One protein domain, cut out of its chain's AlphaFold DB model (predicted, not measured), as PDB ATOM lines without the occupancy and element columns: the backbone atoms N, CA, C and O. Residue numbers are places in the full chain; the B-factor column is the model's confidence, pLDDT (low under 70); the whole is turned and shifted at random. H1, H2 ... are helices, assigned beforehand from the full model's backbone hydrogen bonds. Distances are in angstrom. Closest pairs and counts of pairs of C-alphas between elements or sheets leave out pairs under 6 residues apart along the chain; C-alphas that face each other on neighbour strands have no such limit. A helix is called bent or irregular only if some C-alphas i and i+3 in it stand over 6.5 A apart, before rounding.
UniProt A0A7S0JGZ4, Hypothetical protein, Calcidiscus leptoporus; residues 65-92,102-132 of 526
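Overview. This is residues 65 to 92 and 102 to 132 of the 526 residues of the protein "Hypothetical protein" of Calcidiscus leptoporus (UniProt A0A7S0JGZ4). A slender rod is made of one long helix, H1, with a second helix, H2, folding back along it the opposite way. H2 is bent in two arms: H2a packs beside the last part of H1 at a small angle, and H2b crosses over residues 73 to 81 of H1. The printed part has 59 residues with two named helices, H1 then H2, and no named strand; the class is all helix. It is loose, with a radius of gyration of the C-alphas of 13.6 A, and spans 45 by 15 by 13 A.

Along the chain. H1 covers residues 65 to 92 and is 40.8 A long from first to last C-alpha, beginning at C-alpha 65 at (168.240, 202.228, 278.740). H2, residues 102 to 128, was assigned as one helix by its hydrogen bonds, but it is bent: C-alphas 115 and 118 are 6.6 A apart. Arm H2a, residues 102 to 115, is 19.9 A long and begins at C-alpha 102 at (205.253, 227.013, 273.176). Arm H2b, residues 118 to 128, is 14.9 A long and ends at C-alpha 128 at (172.914, 215.363, 271.979).

Arrangement. H1 touches H2a with residues 85 to 92 alone. Their closest C-alphas, those of Asn 89 and His 109, are 6.5 A apart, and they run opposite ways at a shallow tilt of 25 degrees. H1 touches H2b with residues 73 to 81 alone. Their closest C-alphas, those of Ala 77 and Lys 121, are 5.6 A apart, and they run opposite ways at a steep tilt of 50 degrees. H2a and H2b stand at a steep tilt of 52 degrees. In H1, H2a and H2b every O i to N i+4 pair is within hydrogen-bond range.

Size, cuts and confidence. The two C-alphas farthest apart, those of Met 65 and Asp 102, are 44.9 A apart. Residues 93 to 101, the link across the cut, are not printed; C-alphas 92 and 102 are 8.5 A apart. The mean pLDDT of the printed part is 82.7, and residues 126 to 132 are under 70.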
ATOM      1  N   MET A  65     167.880 201.932 280.125       73.94
ATOM      2  CA  MET A  65     168.240 202.228 278.740       73.94
ATOM      3  C   MET A  65     168.671 203.689 278.577       73.94
ATOM      4  O   MET A  65     169.687 203.938 277.933       73.94
ATOM      5  N   ASP A  66     167.976 204.624 279.225       72.12
ATOM      6  CA  ASP A  66     168.326 206.047 279.237       72.12
ATOM      7  C   ASP A  66     169.697 206.263 279.904       72.12
ATOM      8  O   ASP A  66     170.568 206.902 279.318       72.12
ATOM      9  N   GLY A  67     169.961 205.615 281.049       74.56
ATOM     10  CA  GLY A  67     171.277 205.667 281.700       74.56
ATOM     11  C   GLY A  67     172.414 205.082 280.847       74.56
ATOM     12  O   GLY A  67     173.513 205.637 280.790       74.56
ATOM     13  N   ALA A  68     172.158 203.985 280.124       78.25
ATOM     14  CA  ALA A  68     173.137 203.409 279.204       78.25
ATOM     15  C   ALA A  68     173.420 204.343 278.016       78.25
ATOM     16  O   ALA A  68     174.582 204.522 277.644       78.25
ATOM     17  N   VAL A  69     172.383 204.965 277.444       77.12
ATOM     18  CA  VAL A  69     172.536 205.941 276.359       77.12
ATOM     19  C   VAL A  69     173.326 207.157 276.833       77.12
ATOM     20  O   VAL A  69     174.291 207.524 276.163       77.12
ATOM     21  N   ASP A  70     172.990 207.727 277.988       76.81
ATOM     22  CA  ASP A  70     173.687 208.897 278.530       76.81
ATOM     23  C   ASP A  70     175.177 208.606 278.760       76.81
ATOM     24  O   ASP A  70     176.019 209.404 278.355       76.81
ATOM     25  N   SER A  71     175.532 207.417 279.264       82.94
ATOM     26  CA  SER A  71     176.939 207.023 279.436       82.94
ATOM     27  C   SER A  71     177.714 206.890 278.111       82.94
ATOM     28  O   SER A  71     178.914 207.173 278.041       82.94
ATOM     29  N   VAL A  72     177.048 206.464 277.030       86.12
ATOM     30  CA  VAL A  72     177.657 206.368 275.693       86.12
ATOM     31  C   VAL A  72     177.826 207.757 275.090       86.12
ATOM     32  O   VAL A  72     178.874 208.044 274.506       86.12
ATOM     33  N   LEU A  73     176.816 208.614 275.245       81.44
ATOM     34  CA  LEU A  73     176.861 210.002 274.797       81.44
ATOM     35  C   LEU A  73     177.955 210.779 275.517       81.44
ATOM     36  O   LEU A  73     178.718 211.483 274.863       81.44
ATOM     37  N   GLU A  74     178.095 210.580 276.824       86.56
ATOM     38  CA  GLU A  74     179.119 211.232 277.627       86.56
ATOM     39  C   GLU A  74     180.528 210.870 277.149       86.56
ATOM     40  O   GLU A  74     181.346 211.757 276.900       86.56
ATOM     41  N   LYS A  75     180.787 209.579 276.907       90.44
ATOM     42  CA  LYS A  75     182.067 209.106 276.355       90.44
ATOM     43  C   LYS A  75     182.331 209.634 274.945       90.44
ATOM     44  O   LYS A  75     183.485 209.837 274.568       90.44
ATOM     45  N   GLN A  76     181.293 209.819 274.128       88.75
ATOM     46  CA  GLN A  76     181.449 210.420 272.801       88.75
ATOM     47  C   GLN A  76     181.727 211.920 272.888       88.75
ATOM     48  O   GLN A  76     182.628 212.399 272.202       88.75
ATOM     49  N   ALA A  77     181.011 212.641 273.752       86.19
ATOM     50  CA  ALA A  77     181.238 214.056 274.004       86.19
ATOM     51  C   ALA A  77     182.669 214.292 274.504       86.19
ATOM     52  O   ALA A  77     183.375 215.130 273.956       86.19
ATOM     53  N   GLU A  78     183.148 213.483 275.447       91.75
ATOM     54  CA  GLU A  78     184.518 213.553 275.962       91.75
ATOM     55  C   GLU A  78     185.581 213.308 274.876       91.75
ATOM     56  O   GLU A  78     186.581 214.027 274.804       91.75
ATOM     57  N   LYS A  79     185.356 212.351 273.967       92.44
ATOM     58  CA  LYS A  79     186.247 212.125 272.814       92.44
ATOM     59  C   LYS A  79     186.265 213.300 271.842       92.44
ATOM     60  O   LYS A  79     187.325 213.646 271.333       92.44
ATOM     61  N   ILE A  80     185.108 213.904 271.575       85.88
ATOM     62  CA  ILE A  80     185.018 215.080 270.701       85.88
ATOM     63  C   ILE A  80     185.742 216.258 271.351       85.88
ATOM     64  O   ILE A  80     186.570 216.889 270.704       85.88
ATOM     65  N   VAL A  81     185.483 216.516 272.634       90.19
ATOM     66  CA  VAL A  81     186.119 217.599 273.392       90.19
ATOM     67  C   VAL A  81     187.633 217.402 273.423       90.19
ATOM     68  O   VAL A  81     188.364 218.287 272.997       90.19
ATOM     69  N   SER A  82     188.134 216.233 273.826       91.94
ATOM     70  CA  SER A  82     189.583 215.967 273.843       91.94
ATOM     71  C   SER A  82     190.233 216.112 272.463       91.94
ATOM     72  O   SER A  82     191.296 216.723 272.355       91.94
ATOM     73  N   PHE A  83     189.581 215.636 271.397       91.75
ATOM     74  CA  PHE A  83     190.070 215.816 270.029       91.75
ATOM     75  C   PHE A  83     190.145 217.297 269.625       91.75
ATOM     76  O   PHE A  83     191.160 217.729 269.078       91.75
ATOM     77  N   VAL A  84     189.107 218.087 269.925       87.06
ATOM     78  CA  VAL A  84     189.095 219.533 269.650       87.06
ATOM     79  C   VAL A  84     190.194 220.240 270.445       87.06
ATOM     80  O   VAL A  84     190.917 221.042 269.864       87.06
ATOM     81  N   GLY A  85     190.387 219.905 271.724       90.38
ATOM     82  CA  GLY A  85     191.443 220.492 272.556       90.38
ATOM     83  C   GLY A  85     192.843 220.225 272.009       90.38
ATOM     84  O   GLY A  85     193.642 221.145 271.855       90.38
ATOM     85  N   VAL A  86     193.128 218.981 271.610       92.00
ATOM     86  CA  VAL A  86     194.406 218.638 270.965       92.00
ATOM     87  C   VAL A  86     194.568 219.388 269.641       92.00
ATOM     88  O   VAL A  86     195.634 219.951 269.388       92.00
ATOM     89  N   SER A  87     193.518 219.453 268.815       86.94
ATOM     90  CA  SER A  87     193.545 220.173 267.537       86.94
ATOM     91  C   SER A  87     193.812 221.669 267.712       86.94
ATOM     92  O   SER A  87     194.594 222.231 266.947       86.94
ATOM     93  N   VAL A  88     193.196 222.314 268.708       84.00
ATOM     94  CA  VAL A  88     193.407 223.737 269.010       84.00
ATOM     95  C   VAL A  88     194.837 223.966 269.490       84.00
ATOM     96  O   VAL A  88     195.519 224.819 268.926       84.00
ATOM     97  N   ASN A  89     195.329 223.175 270.453       92.19
ATOM     98  CA  ASN A  89     196.702 223.327 270.947       92.19
ATOM     99  C   ASN A  89     197.732 223.139 269.823       92.19
ATOM    100  O   ASN A  89     198.671 223.915 269.686       92.19
ATOM    101  N   THR A  90     197.514 222.137 268.970       90.69
ATOM    102  CA  THR A  90     198.402 221.850 267.837       90.69
ATOM    103  C   THR A  90     198.349 222.960 266.787       90.69
ATOM    104  O   THR A  90     199.377 223.293 266.220       90.69
ATOM    105  N   SER A  91     197.185 223.577 266.552       82.94
ATOM    106  CA  SER A  91     197.051 224.681 265.585       82.94
ATOM    107  C   SER A  91     197.710 225.978 266.062       82.94
ATOM    108  O   SER A  91     198.121 226.790 265.240       82.94
ATOM    109  N   LEU A  92     197.803 226.186 267.380       81.94
ATOM    110  CA  LEU A  92     198.492 227.343 267.962       81.94
ATOM    111  C   LEU A  92     200.018 227.185 267.926       81.94
ATOM    112  O   LEU A  92     200.741 228.180 267.877       81.94
ATOM    113  N   ASP A 102     206.013 228.264 273.050       93.56
ATOM    114  CA  ASP A 102     205.253 227.013 273.176       93.56
ATOM    115  C   ASP A 102     204.864 226.713 274.630       93.56
ATOM    116  O   ASP A 102     203.727 226.324 274.894       93.56
ATOM    117  N   ARG A 103     205.757 226.980 275.596       96.12
ATOM    118  CA  ARG A 103     205.439 226.863 277.032       96.12
ATOM    119  C   ARG A 103     204.362 227.855 277.472       96.12
ATOM    120  O   ARG A 103     203.517 227.511 278.301       96.12
ATOM    121  N   ALA A 104     204.380 229.076 276.937       87.19
ATOM    122  CA  ALA A 104     203.346 230.071 277.209       87.19
ATOM    123  C   ALA A 104     201.993 229.649 276.612       87.19
ATOM    124  O   ALA A 104     200.981 229.713 277.314       87.19
ATOM    125  N   ILE A 105     201.988 229.149 275.371       85.25
ATOM    126  CA  ILE A 105     200.805 228.611 274.690       85.25
ATOM    127  C   ILE A 105     200.241 227.420 275.464       85.25
ATOM    128  O   ILE A 105     199.050 227.418 275.749       85.25
ATOM    129  N   ASP A 106     201.064 226.458 275.891       94.75
ATOM    130  CA  ASP A 106     200.603 225.295 276.665       94.75
ATOM    131  C   ASP A 106     199.992 225.702 278.013       94.75
ATOM    132  O   ASP A 106     198.943 225.187 278.419       94.75
ATOM    133  N   LYS A 107     200.613 226.655 278.720       94.56
ATOM    134  CA  LYS A 107     200.095 227.172 279.997       94.56
ATOM    135  C   LYS A 107     198.781 227.930 279.811       94.56
ATOM    136  O   LYS A 107     197.884 227.821 280.645       94.56
ATOM    137  N   TRP A 108     198.661 228.700 278.733       90.00
ATOM    138  CA  TRP A 108     197.427 229.400 278.394       90.00
ATOM    139  C   TRP A 108     196.327 228.420 277.968       90.00
ATOM    140  O   TRP A 108     195.237 228.445 278.536       90.00
ATOM    141  N   HIS A 109     196.637 227.504 277.049       89.06
ATOM    142  CA  HIS A 109     195.722 226.488 276.540       89.06
ATOM    143  C   HIS A 109     195.208 225.597 277.667       89.06
ATOM    144  O   HIS A 109     194.008 225.400 277.765       89.06
ATOM    145  N   SER A 110     196.074 225.096 278.554       92.69
ATOM    146  CA  SER A 110     195.646 224.259 279.686       92.69
ATOM    147  C   SER A 110     194.681 224.986 280.624       92.69
ATOM    148  O   SER A 110     193.653 224.417 280.989       92.69
ATOM    149  N   LYS A 111     194.947 226.256 280.961       87.25
ATOM    150  CA  LYS A 111     194.029 227.080 281.765       87.25
ATOM    151  C   LYS A 111     192.701 227.327 281.055       87.25
ATOM    152  O   LYS A 111     191.646 227.153 281.656       87.25
ATOM    153  N   MET A 112     192.752 227.708 279.779       85.06
ATOM    154  CA  MET A 112     191.558 227.941 278.968       85.06
ATOM    155  C   MET A 112     190.739 226.653 278.825       85.06
ATOM    156  O   MET A 112     189.528 226.673 279.005       85.06
ATOM    157  N   TRP A 113     191.387 225.522 278.543       91.06
ATOM    158  CA  TRP A 113     190.737 224.235 278.309       91.06
ATOM    159  C   TRP A 113     190.154 223.628 279.585       91.06
ATOM    160  O   TRP A 113     189.118 222.972 279.525       91.06
ATOM    161  N   ALA A 114     190.759 223.888 280.748       88.44
ATOM    162  CA  ALA A 114     190.181 223.516 282.037       88.44
ATOM    163  C   ALA A 114     188.822 224.198 282.282       88.44
ATOM    164  O   ALA A 114     187.933 223.584 282.864       88.44
ATOM    165  N   ALA A 115     188.640 225.431 281.796       79.62
ATOM    166  CA  ALA A 115     187.360 226.136 281.855       79.62
ATOM    167  C   ALA A 115     186.417 225.752 280.698       79.62
ATOM    168  O   ALA A 115     185.234 225.504 280.917       79.62
ATOM    169  N   ALA A 116     186.935 225.678 279.470       80.19
ATOM    170  CA  ALA A 116     186.138 225.499 278.258       80.19
ATOM    171  C   ALA A 116     185.738 224.046 277.978       80.19
ATOM    172  O   ALA A 116     184.676 223.797 277.417       80.19
ATOM    173  N   GLY A 117     186.577 223.078 278.349       87.38
ATOM    174  CA  GLY A 117     186.363 221.658 278.073       87.38
ATOM    175  C   GLY A 117     185.085 221.100 278.713       87.38
ATOM    176  O   GLY A 117     184.277 220.510 277.992       87.38
ATOM    177  N   PRO A 118     184.861 221.292 280.029       86.38
ATOM    178  CA  PRO A 118     183.628 220.863 280.692       86.38
ATOM    179  C   PRO A 118     182.378 221.539 280.123       86.38
ATOM    180  O   PRO A 118     181.363 220.873 279.936       86.38
ATOM    181  N   GLU A 119     182.469 222.824 279.779       77.12
ATOM    182  CA  GLU A 119     181.353 223.591 279.218       77.12
ATOM    183  C   GLU A 119     181.003 223.117 277.802       77.12
ATOM    184  O   GLU A 119     179.852 222.812 277.500       77.12
ATOM    185  N   LEU A 120     182.010 222.913 276.948       82.06
ATOM    186  CA  LEU A 120     181.821 222.330 275.622       82.06
ATOM    187  C   LEU A 120     181.245 220.910 275.717       82.06
ATOM    188  O   LEU A 120     180.362 220.550 274.937       82.06
ATOM    189  N   LYS A 121     181.702 220.102 276.687       85.44
ATOM    190  CA  LYS A 121     181.125 218.780 276.974       85.44
ATOM    191  C   LYS A 121     179.658 218.917 277.367       85.44
ATOM    192  O   LYS A 121     178.838 218.196 276.806       85.44
ATOM    193  N   SER A 122     179.330 219.835 278.278       78.06
ATOM    194  CA  SER A 122     177.959 220.114 278.715       78.06
ATOM    195  C   SER A 122     177.081 220.516 277.538       78.06
ATOM    196  O   SER A 122     176.045 219.903 277.326       78.06
ATOM    197  N   GLN A 123     177.531 221.428 276.680       74.50
ATOM    198  CA  GLN A 123     176.781 221.860 275.500       74.50
ATOM    199  C   GLN A 123     176.601 220.749 274.472       74.50
ATOM    200  O   GLN A 123     175.520 220.598 273.908       74.50
ATOM    201  N   ILE A 124     177.626 219.926 274.242       80.00
ATOM    202  CA  ILE A 124     177.502 218.731 273.404       80.00
ATOM    203  C   ILE A 124     176.496 217.761 274.037       80.00
ATOM    204  O   ILE A 124     175.641 217.224 273.337       80.00
ATOM    205  N   MET A 125     176.530 217.572 275.353       76.00
ATOM    206  CA  MET A 125     175.582 216.728 276.079       76.00
ATOM    207  C   MET A 125     174.167 217.309 276.089       76.00
ATOM    208  O   MET A 125     173.218 216.558 275.917       76.00
ATOM    209  N   GLN A 126     173.980 218.621 276.190       69.00
ATOM    210  CA  GLN A 126     172.683 219.282 276.062       69.00
ATOM    211  C   GLN A 126     172.176 219.225 274.617       69.00
ATOM    212  O   GLN A 126     170.976 219.061 274.384       69.00
ATOM    213  N   ALA A 127     173.070 219.302 273.627       68.56
ATOM    214  CA  ALA A 127     172.740 219.216 272.208       68.56
ATOM    215  C   ALA A 127     172.429 217.780 271.754       68.56
ATOM    216  O   ALA A 127     171.585 217.585 270.875       68.56
ATOM    217  N   ILE A 128     173.080 216.774 272.345       69.69
ATOM    218  CA  ILE A 128     172.914 215.363 271.979       69.69
ATOM    219  C   ILE A 128     171.921 214.651 272.910       69.69
ATOM    220  O   ILE A 128     171.040 213.935 272.429       69.69
ATOM    221  N   GLY A 129     171.989 214.916 274.213       58.22
ATOM    222  CA  GLY A 129     171.289 214.228 275.300       58.22
ATOM    223  C   GLY A 129     169.784 214.092 275.103       58.22
ATOM    224  O   GLY A 129     169.110 214.988 274.594       58.22
ATOM    225  N   GLN A 130     169.247 212.937 275.487       50.19
ATOM    226  CA  GLN A 130     167.845 212.567 275.277       50.19
ATOM    227  C   GLN A 130     166.875 213.220 276.263       50.19
ATOM    228  O   GLN A 130     165.666 213.210 276.005       50.19
ATOM    229  N   LYS A 131     167.400 213.820 277.342       50.22
ATOM    230  CA  LYS A 131     166.662 214.258 278.537       50.22
ATOM    231  C   LYS A 131     165.512 215.229 278.271       50.22
ATOM    232  O   LYS A 131     164.686 215.454 279.143       50.22
ATOM    233  N   ASN A 132     165.406 215.753 277.051       62.22
ATOM    234  CA  ASN A 132     164.291 216.593 276.665       62.22
ATOM    235  C   ASN A 132     163.813 216.356 275.223       62.22
ATOM    236  O   ASN A 132     163.514 217.291 274.491       62.22
TER     237      ASN A 132